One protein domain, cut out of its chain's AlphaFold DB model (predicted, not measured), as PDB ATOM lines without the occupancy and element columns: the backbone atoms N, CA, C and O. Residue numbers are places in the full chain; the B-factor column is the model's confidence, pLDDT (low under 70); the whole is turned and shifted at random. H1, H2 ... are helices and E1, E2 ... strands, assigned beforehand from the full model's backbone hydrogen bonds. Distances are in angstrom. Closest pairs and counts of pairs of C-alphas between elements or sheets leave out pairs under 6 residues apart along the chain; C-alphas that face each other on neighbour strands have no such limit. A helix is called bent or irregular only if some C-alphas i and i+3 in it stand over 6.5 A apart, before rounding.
ATOM      1  N   LYS A   4     -40.397 -34.864 -18.392       78.94
ATOM      2  CA  LYS A   4     -41.273 -34.720 -17.233       78.94
ATOM      3  C   LYS A   4     -41.372 -33.243 -16.878       78.94
ATOM      4  O   LYS A   4     -40.380 -32.518 -16.959       78.94
ATOM      5  N   PHE A   5     -42.573 -32.822 -16.505       83.38
ATOM      6  CA  PHE A   5     -42.847 -31.473 -16.039       83.38
ATOM      7  C   PHE A   5     -43.177 -31.522 -14.552       83.38
ATOM      8  O   PHE A   5     -44.022 -32.312 -14.131       83.38
ATOM      9  N   GLU A   6     -42.510 -30.686 -13.770       85.75
ATOM     10  CA  GLU A   6     -42.775 -30.509 -12.343       85.75
ATOM     11  C   GLU A   6     -43.152 -29.053 -12.091       85.75
ATOM     12  O   GLU A   6     -42.444 -28.149 -12.530       85.75
ATOM     13  N   GLN A   7     -44.272 -28.812 -11.415       87.69
ATOM     14  CA  GLN A   7     -44.627 -27.459 -11.005       87.69
ATOM     15  C   GLN A   7     -43.707 -27.034  -9.859       87.69
ATOM     16  O   GLN A   7     -43.560 -27.758  -8.879       87.69
ATOM     17  N   VAL A   8     -43.115 -25.852  -9.982       89.19
ATOM     18  CA  VAL A   8     -42.199 -25.284  -8.994       89.19
ATOM     19  C   VAL A   8     -42.703 -23.931  -8.506       89.19
ATOM     20  O   VAL A   8     -43.522 -23.274  -9.156       89.19
ATOM     21  N   ASP A   9     -42.209 -23.515  -7.344       89.00
ATOM     22  CA  ASP A   9     -42.500 -22.199  -6.787       89.00
ATOM     23  C   ASP A   9     -41.853 -21.072  -7.603       89.00
ATOM     24  O   ASP A   9     -40.834 -21.243  -8.274       89.00
ATOM     25  N   GLU A  10     -42.412 -19.865  -7.487       87.25
ATOM     26  CA  GLU A  10     -41.861 -18.670  -8.136       87.25
ATOM     27  C   GLU A  10     -40.421 -18.355  -7.690       87.25
ATOM     28  O   GLU A  10     -39.652 -17.764  -8.448       87.25
ATOM     29  N   SER A  11     -40.027 -18.761  -6.481       87.88
ATOM     30  CA  SER A  11     -38.690 -18.507  -5.928       87.88
ATOM     31  C   SER A  11     -37.551 -19.094  -6.767       87.88
ATOM     32  O   SER A  11     -36.432 -18.592  -6.689       87.88
ATOM     33  N   VAL A  12     -37.833 -20.118  -7.579       86.12
ATOM     34  CA  VAL A  12     -36.858 -20.811  -8.434       86.12
ATOM     35  C   VAL A  12     -37.091 -20.549  -9.926       86.12
ATOM     36  O   VAL A  12     -36.583 -21.283 -10.771       86.12
ATOM     37  N   LYS A  13     -37.849 -19.501 -10.277       85.38
ATOM     38  CA  LYS A  13     -38.191 -19.171 -11.674       85.38
ATOM     39  C   LYS A  13     -36.994 -18.911 -12.587       85.38
ATOM     40  O   LYS A  13     -37.101 -19.115 -13.790       85.38
ATOM     41  N   ASP A  14     -35.881 -18.459 -12.014       87.75
ATOM     42  CA  ASP A  14     -34.655 -18.140 -12.749       87.75
ATOM     43  C   ASP A  14     -33.709 -19.353 -12.860       87.75
ATOM     44  O   ASP A  14     -32.616 -19.247 -13.422       87.75
ATOM     45  N   GLU A  15     -34.100 -20.518 -12.327       85.81
ATOM     46  CA  GLU A  15     -33.307 -21.741 -12.440       85.81
ATOM     47  C   GLU A  15     -33.398 -22.363 -13.849       85.81
ATOM     48  O   GLU A  15     -34.444 -22.302 -14.506       85.81
ATOM     49  N   PRO A  16     -32.320 -23.009 -14.337       80.06
ATOM     50  CA  PRO A  16     -32.313 -23.640 -15.650       80.06
ATOM     51  C   PRO A  16     -33.459 -24.640 -15.845       80.06
ATOM     52  O   PRO A  16     -33.675 -25.537 -15.032       80.06
ATOM     53  N   GLY A  17     -34.159 -24.516 -16.974       80.38
ATOM     54  CA  GLY A  17     -35.244 -25.421 -17.352       80.38
ATOM     55  C   GLY A  17     -36.599 -25.095 -16.725       80.38
ATOM     56  O   GLY A  17     -37.534 -25.858 -16.946       80.38
ATOM     57  N   VAL A  18     -36.728 -23.996 -15.973       88.25
ATOM     58  CA  VAL A  18     -38.017 -23.497 -15.482       88.25
ATOM     59  C   VAL A  18     -38.632 -22.533 -16.500       88.25
ATOM     60  O   VAL A  18     -37.980 -21.599 -16.960       88.25
ATOM     61  N   GLU A  19     -39.890 -22.767 -16.867       87.81
ATOM     62  CA  GLU A  19     -40.643 -21.956 -17.826       87.81
ATOM     63  C   GLU A  19     -41.956 -21.457 -17.192       87.81
ATOM     64  O   GLU A  19     -42.645 -22.227 -16.511       87.81
ATOM     65  N   PRO A  20     -42.333 -20.179 -17.392       89.31
ATOM     66  CA  PRO A  20     -43.629 -19.674 -16.961       89.31
ATOM     67  C   PRO A  20     -44.742 -20.190 -17.882       89.31
ATOM     68  O   PRO A  20     -44.656 -20.114 -19.107       89.31
ATOM     69  N   VAL A  21     -45.826 -20.666 -17.280       88.75
ATOM     70  CA  VAL A  21     -47.044 -21.129 -17.943       88.75
ATOM     71  C   VAL A  21     -48.214 -20.299 -17.431       88.75
ATOM     72  O   VAL A  21     -48.537 -20.317 -16.239       88.75
ATOM     73  N   LEU A  22     -48.850 -19.569 -18.348       88.62
ATOM     74  CA  LEU A  22     -50.076 -18.822 -18.084       88.62
ATOM     75  C   LEU A  22     -51.260 -19.787 -18.111       88.62
ATOM     76  O   LEU A  22     -51.551 -20.395 -19.142       88.62
ATOM     77  N   VAL A  23     -51.926 -19.939 -16.970       87.50
ATOM     78  CA  VAL A  23     -53.104 -20.797 -16.829       87.50
ATOM     79  C   VAL A  23     -54.336 -19.905 -16.652       87.50
ATOM     80  O   VAL A  23     -54.400 -19.153 -15.675       87.50
ATOM     81  N   PRO A  24     -55.321 -19.966 -17.567       86.69
ATOM     82  CA  PRO A  24     -56.564 -19.223 -17.414       86.69
ATOM     83  C   PRO A  24     -57.440 -19.861 -16.326       86.69
ATOM     84  O   PRO A  24     -57.732 -21.058 -16.361       86.69
ATOM     85  N   LEU A  25     -57.897 -19.048 -15.374       84.31
ATOM     86  CA  LEU A  25     -58.871 -19.399 -14.340       84.31
ATOM     87  C   LEU A  25     -60.044 -18.413 -14.396       84.31
ATOM     88  O   LEU A  25     -60.061 -17.373 -13.736       84.31
ATOM     89  N   GLY A  26     -61.051 -18.753 -15.201       86.50
ATOM     90  CA  GLY A  26     -62.209 -17.886 -15.429       86.50
ATOM     91  C   GLY A  26     -61.808 -16.605 -16.164       86.50
ATOM     92  O   GLY A  26     -61.306 -16.674 -17.280       86.50
ATOM     93  N   GLU A  27     -62.036 -15.448 -15.536       88.50
ATOM     94  CA  GLU A  27     -61.657 -14.123 -16.064       88.50
ATOM     95  C   GLU A  27     -60.244 -13.675 -15.644       88.50
ATOM     96  O   GLU A  27     -59.826 -12.564 -15.967       88.50
ATOM     97  N   GLN A  28     -59.508 -14.506 -14.900       81.38
ATOM     98  CA  GLN A  28     -58.163 -14.194 -14.416       81.38
ATOM     99  C   GLN A  28     -57.121 -15.116 -15.052       81.38
ATOM    100  O   GLN A  28     -57.389 -16.283 -15.333       81.38
ATOM    101  N   GLU A  29     -55.906 -14.601 -15.234       88.25
ATOM    102  CA  GLU A  29     -54.741 -15.388 -15.636       88.25
ATOM    103  C   GLU A  29     -53.779 -15.507 -14.454       88.25
ATOM    104  O   GLU A  29     -53.407 -14.504 -13.842       88.25
ATOM    105  N   ILE A  30     -53.374 -16.736 -14.132       89.31
ATOM    106  CA  ILE A  30     -52.366 -17.005 -13.104       89.31
ATOM    107  C   ILE A  30     -51.096 -17.495 -13.795       89.31
ATOM    108  O   ILE A  30     -51.143 -18.360 -14.670       89.31
ATOM    109  N   THR A  31     -49.947 -16.949 -13.396       89.56
ATOM    110  CA  THR A  31     -48.640 -17.446 -13.843       89.56
ATOM    111  C   THR A  31     -48.188 -18.566 -12.914       89.56
ATOM    112  O   THR A  31     -48.046 -18.358 -11.712       89.56
ATOM    113  N   THR A  32     -47.962 -19.751 -13.470       90.25
ATOM    114  CA  THR A  32     -47.349 -20.895 -12.776       90.25
ATOM    115  C   THR A  32     -45.982 -21.175 -13.385       90.25
ATOM    116  O   THR A  32     -45.761 -20.847 -14.545       90.25
ATOM    117  N   TYR A  33     -45.057 -21.765 -12.634       90.06
ATOM    118  CA  TYR A  33     -43.717 -22.075 -13.132       90.06
ATOM    119  C   TYR A  33     -43.539 -23.587 -13.199       90.06
ATOM    120  O   TYR A  33     -43.890 -24.300 -12.260       90.06
ATOM    121  N   TRP A  34     -43.019 -24.081 -14.319       90.12
ATOM    122  CA  TRP A  34     -42.857 -25.508 -14.570       90.12
ATOM    123  C   TRP A  34     -41.425 -25.818 -14.959       90.12
ATOM    124  O   TRP A  34     -40.883 -25.220 -15.885       90.12
ATOM    125  N   ARG A  35     -40.815 -26.782 -14.277       87.12
ATOM    126  CA  ARG A  35     -39.492 -27.296 -14.598       87.12
ATOM    127  C   ARG A  35     -39.589 -28.445 -15.585       87.12
ATOM    128  O   ARG A  35     -40.250 -29.451 -15.330       87.12
ATOM    129  N   LYS A  36     -38.880 -28.304 -16.699       85.50
ATOM    130  CA  LYS A  36     -38.720 -29.314 -17.736       85.50
ATOM    131  C   LYS A  36     -37.481 -30.157 -17.446       85.50
ATOM    132  O   LYS A  36     -36.362 -29.654 -17.520       85.50
ATOM    133  N   MET A  37     -37.668 -31.443 -17.162       85.94
ATOM    134  CA  MET A  37     -36.571 -32.359 -16.831       85.94
ATOM    135  C   MET A  37     -36.538 -33.561 -17.770       85.94
ATOM    136  O   MET A  37     -37.577 -34.099 -18.166       85.94
ATOM    137  N   ARG A  38     -35.321 -33.990 -18.121       88.31
ATOM    138  CA  ARG A  38     -35.103 -35.316 -18.706       88.31
ATOM    139  C   ARG A  38     -35.275 -36.358 -17.607       88.31
ATOM    140  O   ARG A  38     -34.996 -36.074 -16.448       88.31
ATOM    141  N   HIS A  39     -35.737 -37.539 -17.980       91.31
ATOM    142  CA  HIS A  39     -35.816 -38.674 -17.075       91.31
ATOM    143  C   HIS A  39     -35.392 -39.944 -17.797       91.31
ATOM    144  O   HIS A  39     -35.344 -39.981 -19.024       91.31
ATOM    145  N   ASP A  40     -35.065 -40.954 -17.011       92.94
ATOM    146  CA  ASP A  40     -34.862 -42.311 -17.489       92.94
ATOM    147  C   ASP A  40     -36.185 -42.882 -18.034       92.94
ATOM    148  O   ASP A  40     -37.198 -42.913 -17.331       92.94
ATOM    149  N   ASP A  41     -36.173 -43.341 -19.287       93.56
ATOM    150  CA  ASP A  41     -37.337 -43.896 -19.988       93.56
ATOM    151  C   ASP A  41     -37.851 -45.208 -19.347       93.56
ATOM    152  O   ASP A  41     -39.013 -45.573 -19.534       93.56
ATOM    153  N   LEU A  42     -37.013 -45.931 -18.591       91.88
ATOM    154  CA  LEU A  42     -37.375 -47.138 -17.838       91.88
ATOM    155  C   LEU A  42     -37.788 -46.832 -16.391       91.88
ATOM    156  O   LEU A  42     -38.601 -47.568 -15.829       91.88
ATOM    157  N   ASN A  43     -37.246 -45.769 -15.787       90.75
ATOM    158  CA  ASN A  43     -37.602 -45.320 -14.438       90.75
ATOM    159  C   ASN A  43     -37.829 -43.791 -14.362       90.75
ATOM    160  O   ASN A  43     -36.902 -43.045 -14.041       90.75
ATOM    161  N   PRO A  44     -39.078 -43.309 -14.527       88.06
ATOM    162  CA  PRO A  44     -39.405 -41.877 -14.554       88.06
ATOM    163  C   PRO A  44     -39.176 -41.087 -13.252       88.06
ATOM    164  O   PRO A  44     -39.458 -39.881 -13.194       88.06
ATOM    165  N   GLU A  45     -38.736 -41.747 -12.180       88.56
ATOM    166  CA  GLU A  45     -38.298 -41.095 -10.942       88.56
ATOM    167  C   GLU A  45     -36.846 -40.609 -11.025       88.56
ATOM    168  O   GLU A  45     -36.475 -39.671 -10.325       88.56
ATOM    169  N   VAL A  46     -36.033 -41.195 -11.907       88.56
ATOM    170  CA  VAL A  46     -34.629 -40.819 -12.090       88.56
ATOM    171  C   VAL A  46     -34.535 -39.685 -13.103       88.56
ATOM    172  O   VAL A  46     -34.716 -39.888 -14.302       88.56
ATOM    173  N   THR A  47     -34.235 -38.483 -12.618       87.62
ATOM    174  CA  THR A  47     -34.093 -37.264 -13.436       87.62
ATOM    175  C   THR A  47     -32.652 -36.772 -13.557       87.62
ATOM    176  O   THR A  47     -32.330 -36.004 -14.464       87.62
ATOM    177  N   ASP A  48     -31.767 -37.231 -12.671       85.94
ATOM    178  CA  ASP A  48     -30.366 -36.819 -12.634       85.94
ATOM    179  C   ASP A  48     -29.471 -37.777 -13.420       85.94
ATOM    180  O   ASP A  48     -29.628 -38.998 -13.362       85.94
ATOM    181  N   GLY A  49     -28.483 -37.225 -14.131       86.12
ATOM    182  CA  GLY A  49     -27.472 -38.028 -14.825       86.12
ATOM    183  C   GLY A  49     -28.052 -38.938 -15.913       86.12
ATOM    184  O   GLY A  49     -27.643 -40.092 -16.025       86.12
ATOM    185  N   VAL A  50     -29.012 -38.424 -16.687       92.00
ATOM    186  CA  VAL A  50     -29.661 -39.140 -17.792       92.00
ATOM    187  C   VAL A  50     -28.859 -38.978 -19.085       92.00
ATOM    188  O   VAL A  50     -28.547 -37.857 -19.498       92.00
ATOM    189  N   PHE A  51     -28.558 -40.093 -19.747       90.75
ATOM    190  CA  PHE A  51     -27.808 -40.160 -21.000       90.75
ATOM    191  C   PHE A  51     -28.696 -40.653 -22.143       90.75
ATOM    192  O   PHE A  51     -29.374 -41.667 -22.007       90.75
ATOM    193  N   THR A  52     -28.640 -39.980 -23.294       93.12
ATOM    194  CA  THR A  52     -29.286 -40.462 -24.523       93.12
ATOM    195  C   THR A  52     -28.377 -41.479 -25.214       93.12
ATOM    196  O   THR A  52     -27.242 -41.156 -25.573       93.12
ATOM    197  N   VAL A  53     -28.875 -42.695 -25.421       93.50
ATOM    198  CA  VAL A  53     -28.176 -43.796 -26.095       93.50
ATOM    199  C   VAL A  53     -28.821 -44.048 -27.459       93.50
ATOM    200  O   VAL A  53     -30.021 -44.307 -27.538       93.50
ATOM    201  N   GLU A  54     -28.027 -44.000 -28.535       93.44
ATOM    202  CA  GLU A  54     -28.451 -44.424 -29.880       93.44
ATOM    203  C   GLU A  54     -28.236 -45.939 -30.031       93.44
ATOM    204  O   GLU A  54     -27.150 -46.459 -29.774       93.44
ATOM    205  N   ILE A  55     -29.274 -46.650 -30.467       92.50
ATOM    206  CA  ILE A  55     -29.290 -48.101 -30.647       92.50
ATOM    207  C   ILE A  55     -29.631 -48.413 -32.104       92.50
ATOM    208  O   ILE A  55     -30.634 -47.940 -32.638       92.50
ATOM    209  N   LEU A  56     -28.819 -49.260 -32.739       91.75
ATOM    210  CA  LEU A  56     -29.137 -49.887 -34.022       91.75
ATOM    211  C   LEU A  56     -29.761 -51.257 -33.762       91.75
ATOM    212  O   LEU A  56     -29.068 -52.204 -33.394       91.75
ATOM    213  N   VAL A  57     -31.075 -51.358 -33.945       92.44
ATOM    214  CA  VAL A  57     -31.834 -52.587 -33.700       92.44
ATOM    215  C   VAL A  57     -31.957 -53.373 -35.004       92.44
ATOM    216  O   VAL A  57     -32.514 -52.835 -35.962       92.44
ATOM    217  N   PRO A  58     -31.470 -54.623 -35.079       91.12
ATOM    218  CA  PRO A  58     -31.705 -55.477 -36.236       91.12
ATOM    219  C   PRO A  58     -33.193 -55.841 -36.331       91.12
ATOM    220  O   PRO A  58     -33.790 -56.303 -35.359       91.12
ATOM    221  N   VAL A  59     -33.793 -55.647 -37.505       92.06
ATOM    222  CA  VAL A  59     -35.210 -55.927 -37.774       92.06
ATOM    223  C   VAL A  59     -35.325 -56.761 -39.043       92.06
ATOM    224  O   VAL A  59     -34.661 -56.488 -40.042       92.06
ATOM    225  N   MET A  60     -36.176 -57.785 -39.014       92.25
ATOM    226  CA  MET A  60     -36.542 -58.520 -40.223       92.25
ATOM    227  C   MET A  60     -37.519 -57.674 -41.037       92.25
ATOM    228  O   MET A  60     -38.595 -57.329 -40.555       92.25
ATOM    229  N   SER A  61     -37.134 -57.335 -42.260       89.62
ATOM    230  CA  SER A  61     -37.939 -56.580 -43.217       89.62
ATOM    231  C   SER A  61     -38.103 -57.375 -44.511       89.62
ATOM    232  O   SER A  61     -37.590 -58.487 -44.636       89.62
ATOM    233  N   GLU A  90     -33.488 -44.189 -30.207       93.81
ATOM    234  CA  GLU A  90     -32.875 -43.462 -29.099       93.81
ATOM    235  C   GLU A  90     -33.644 -43.789 -27.822       93.81
ATOM    236  O   GLU A  90     -34.872 -43.917 -27.862       93.81
ATOM    237  N   VAL A  91     -32.923 -43.921 -26.713       94.06
ATOM    238  CA  VAL A  91     -33.486 -44.118 -25.373       94.06
ATOM    239  C   VAL A  91     -32.699 -43.284 -24.367       94.06
ATOM    240  O   VAL A  91     -31.473 -43.200 -24.450       94.06
ATOM    241  N   ASP A  92     -33.400 -42.647 -23.439       94.38
ATOM    242  CA  ASP A  92     -32.815 -41.879 -22.348       94.38
ATOM    243  C   ASP A  92     -32.694 -42.781 -21.108       94.38
ATOM    244  O   ASP A  92     -33.688 -43.303 -20.614       94.38
ATOM    245  N   LEU A  93     -31.475 -42.999 -20.606       94.56
ATOM    246  CA  LEU A  93     -31.198 -43.915 -19.494       94.56
ATOM    247  C   LEU A  93     -30.462 -43.198 -18.363       94.56
ATOM    248  O   LEU A  93     -29.464 -42.512 -18.587       94.56
ATOM    249  N   GLY A  94     -30.924 -43.395 -17.133       94.31
ATOM    250  CA  GLY A  94     -30.185 -43.061 -15.926       94.31
ATOM    251  C   GLY A  94     -29.053 -44.061 -15.686       94.31
ATOM    252  O   GLY A  94     -28.946 -45.090 -16.354       94.31
ATOM    253  N   LYS A  95     -28.194 -43.768 -14.707       94.75
ATOM    254  CA  LYS A  95     -26.969 -44.542 -14.447       94.75
ATOM    255  C   LYS A  95     -27.208 -46.052 -14.296       94.75
ATOM    256  O   LYS A  95     -26.540 -46.838 -14.957       94.75
ATOM    257  N   GLU A  96     -28.156 -46.454 -13.452       95.00
ATOM    258  CA  GLU A  96     -28.430 -47.875 -13.188       95.00
ATOM    259  C   GLU A  96     -28.996 -48.588 -14.429       95.00
ATOM    260  O   GLU A  96     -28.605 -49.709 -14.751       95.00
ATOM    261  N   SER A  97     -29.893 -47.934 -15.169       95.25
ATOM    262  CA  SER A  97     -30.444 -48.485 -16.411       95.25
ATOM    263  C   SER A  97     -29.391 -48.589 -17.511       95.25
ATOM    264  O   SER A  97     -29.400 -49.542 -18.290       95.25
ATOM    265  N   LEU A  98     -28.449 -47.647 -17.555       94.88
ATOM    266  CA  LEU A  98     -27.312 -47.683 -18.466       94.88
ATOM    267  C   LEU A  98     -26.350 -48.835 -18.129       94.88
ATOM    268  O   LEU A  98     -25.875 -49.520 -19.031       94.88
ATOM    269  N   GLU A  99     -26.099 -49.095 -16.845       96.25
ATOM    270  CA  GLU A  99     -25.324 -50.261 -16.398       96.25
ATOM    271  C   GLU A  99     -26.001 -51.570 -16.839       96.25
ATOM    272  O   GLU A  99     -25.363 -52.398 -17.491       96.25
ATOM    273  N   LYS A 100     -27.317 -51.704 -16.621       96.31
ATOM    274  CA  LYS A 100     -28.105 -52.857 -17.101       96.31
ATOM    275  C   LYS A 100     -28.051 -53.014 -18.621       96.31
ATOM    276  O   LYS A 100     -27.982 -54.135 -19.124       96.31
ATOM    277  N   TYR A 101     -28.071 -51.906 -19.360       95.69
ATOM    278  CA  TYR A 101     -27.930 -51.918 -20.814       95.69
ATOM    279  C   TYR A 101     -26.578 -52.508 -21.243       95.69
ATOM    280  O   TYR A 101     -26.536 -53.389 -22.104       95.69
ATOM    281  N   PHE A 102     -25.476 -52.091 -20.613       95.75
ATOM    282  CA  PHE A 102     -24.157 -52.654 -20.906       95.75
ATOM    283  C   PHE A 102     -24.043 -54.129 -20.519       95.75
ATOM    284  O   PHE A 102     -23.506 -54.919 -21.296       95.75
ATOM    285  N   GLU A 103     -24.582 -54.521 -19.365       97.50
ATOM    286  CA  GLU A 103     -24.607 -55.921 -18.933       97.50
ATOM    287  C   GLU A 103     -25.379 -56.809 -19.917       97.50
ATOM    288  O   GLU A 103     -24.903 -57.883 -20.289       97.50
ATOM    289  N   ALA A 104     -26.530 -56.343 -20.407       96.69
ATOM    290  CA  ALA A 104     -27.332 -57.069 -21.389       96.69
ATOM    291  C   ALA A 104     -26.604 -57.255 -22.731       96.69
ATOM    292  O   ALA A 104     -26.778 -58.278 -23.398       96.69
ATOM    293  N   LEU A 105     -25.775 -56.287 -23.134       95.19
ATOM    294  CA  LEU A 105     -25.009 -56.356 -24.379       95.19
ATOM    295  C   LEU A 105     -23.689 -57.124 -24.264       95.19
ATOM    296  O   LEU A 105     -23.166 -57.582 -25.283       95.19
ATOM    297  N   ALA A 106     -23.162 -57.299 -23.050       95.94
ATOM    298  CA  ALA A 106     -21.873 -57.932 -22.787       95.94
ATOM    299  C   ALA A 106     -21.618 -59.249 -23.555       95.94
ATOM    300  O   ALA A 106     -20.561 -59.349 -24.190       95.94
ATOM    301  N   PRO A 107     -22.535 -60.245 -23.589       97.44
ATOM    302  CA  PRO A 107     -22.272 -61.499 -24.300       97.44
ATOM    303  C   PRO A 107     -22.131 -61.323 -25.818       97.44
ATOM    304  O   PRO A 107     -21.390 -62.071 -26.454       97.44
ATOM    305  N   PHE A 108     -22.806 -60.333 -26.408       94.31
ATOM    306  CA  PHE A 108     -22.731 -60.059 -27.845       94.31
ATOM    307  C   PHE A 108     -21.470 -59.277 -28.196       94.31
ATOM    308  O   PHE A 108     -20.797 -59.596 -29.172       94.31
ATOM    309  N   ILE A 109     -21.122 -58.286 -27.371       92.25
ATOM    310  CA  ILE A 109     -19.906 -57.483 -27.543       92.25
ATOM    311  C   ILE A 109     -18.662 -58.373 -27.441       92.25
ATOM    312  O   ILE A 109     -17.746 -58.222 -28.242       92.25
ATOM    313  N   ALA A 110     -18.647 -59.339 -26.516       95.06
ATOM    314  CA  ALA A 110     -17.502 -60.222 -26.287       95.06
ATOM    315  C   ALA A 110     -17.078 -61.048 -27.518       95.06
ATOM    316  O   ALA A 110     -15.911 -61.417 -27.635       95.06
ATOM    317  N   VAL A 111     -18.010 -61.343 -28.430       95.50
ATOM    318  CA  VAL A 111     -17.748 -62.107 -29.664       95.50
ATOM    319  C   VAL A 111     -17.799 -61.244 -30.926       95.50
ATOM    320  O   VAL A 111     -17.515 -61.731 -32.022       95.50
TER     321      VAL A 111
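This is residues 4 to 61 and 90 to 111 of the 138 residues of an uncharacterized protein of Streptomyces griseocarneus (UniProt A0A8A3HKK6). Two loosely joined halves sit end to end: at one end a strongly twisted three-strand sheet made of the long hairpin E2 and E3 with the short E1 beside E3, at the other a thin two-strand ribbon of E4 and E5 with the helix H1 near its base. An unnamed stretch, residues 39 to 50, lies between the halves, and residues 102 to 111, of which 102 to 109 belong to H1, stick out. The printed part has 80 residues, with five named strands and one named helix in the order E1 E2 E3 E4 E5 H1; the sheets, E1 - E3 - E2 and E4 - E5, are antiparallel. The class is mixed, helices and strands. The whole is extended, with a radius of gyration of the C-alphas of 19.1 A and spans of 65 by 32 by 16 A.

E3, residues 28 to 38, is 31.6 A long from first to last C-alpha. E2, residues 18 to 25, measures 21.3 A, and E1, residues 4 to 8, begins with C-alpha 4 at (-41.273, -34.720, -17.233). E4, residues 51 to 61, is 29.4 A long and starts with C-alpha 51 at (-27.808, -40.160, -21.000). E5 is residues 90 to 93. H1, residues 95 to 109, is 19.7 A long and ends with C-alpha 109 at (-19.906, -57.483, -27.543); it is irregular, with C-alphas 104 and 107 at 7.3 A.

E3 is the inner strand of its sheet, and E1 and E2 are the edge strands. E2 and E3 form a hairpin, with N 21 and O 32 at 2.7 A and N 30 and O 23 at 3.0 A, within hydrogen-bond range. E1 and E3 are antiparallel at 132 degrees, with N 35 and O 6 at 2.8 A. E3 and E4 are apart, and the closest C-alphas of E3 and E5 are those of Arg 38 and Asp 92, 7.8 A. E4 and E5 are antiparallel at 138 degrees; C-alphas 52 and 92 face each other at 4.4 A, and N 53 and O 91 are at 2.8 A. E5 and H1 are near each other, with 5 pairs of C-alphas within 10 A. The closest C-alphas of E4 and H1 are those of Phe 51 and Lys 95, 7.9 A. H1 is not on the sheet E1 E3 E2. In H1, 9 of 11 O i to N i+4 pairs are within hydrogen-bond range.

The two C-alphas farthest apart, those of Glu 27 and Val 111, are 66.4 A apart. Residues 62 to 89 are not printed, and C-alphas 61 and 90 are 19.9 A apart across this cut. The link from E3 to E4, 12 residues, is long; those from E2 to E3 and from E5 to H1 are tight. The mean pLDDT of the printed part is 90.3, and no printed residue is under 70.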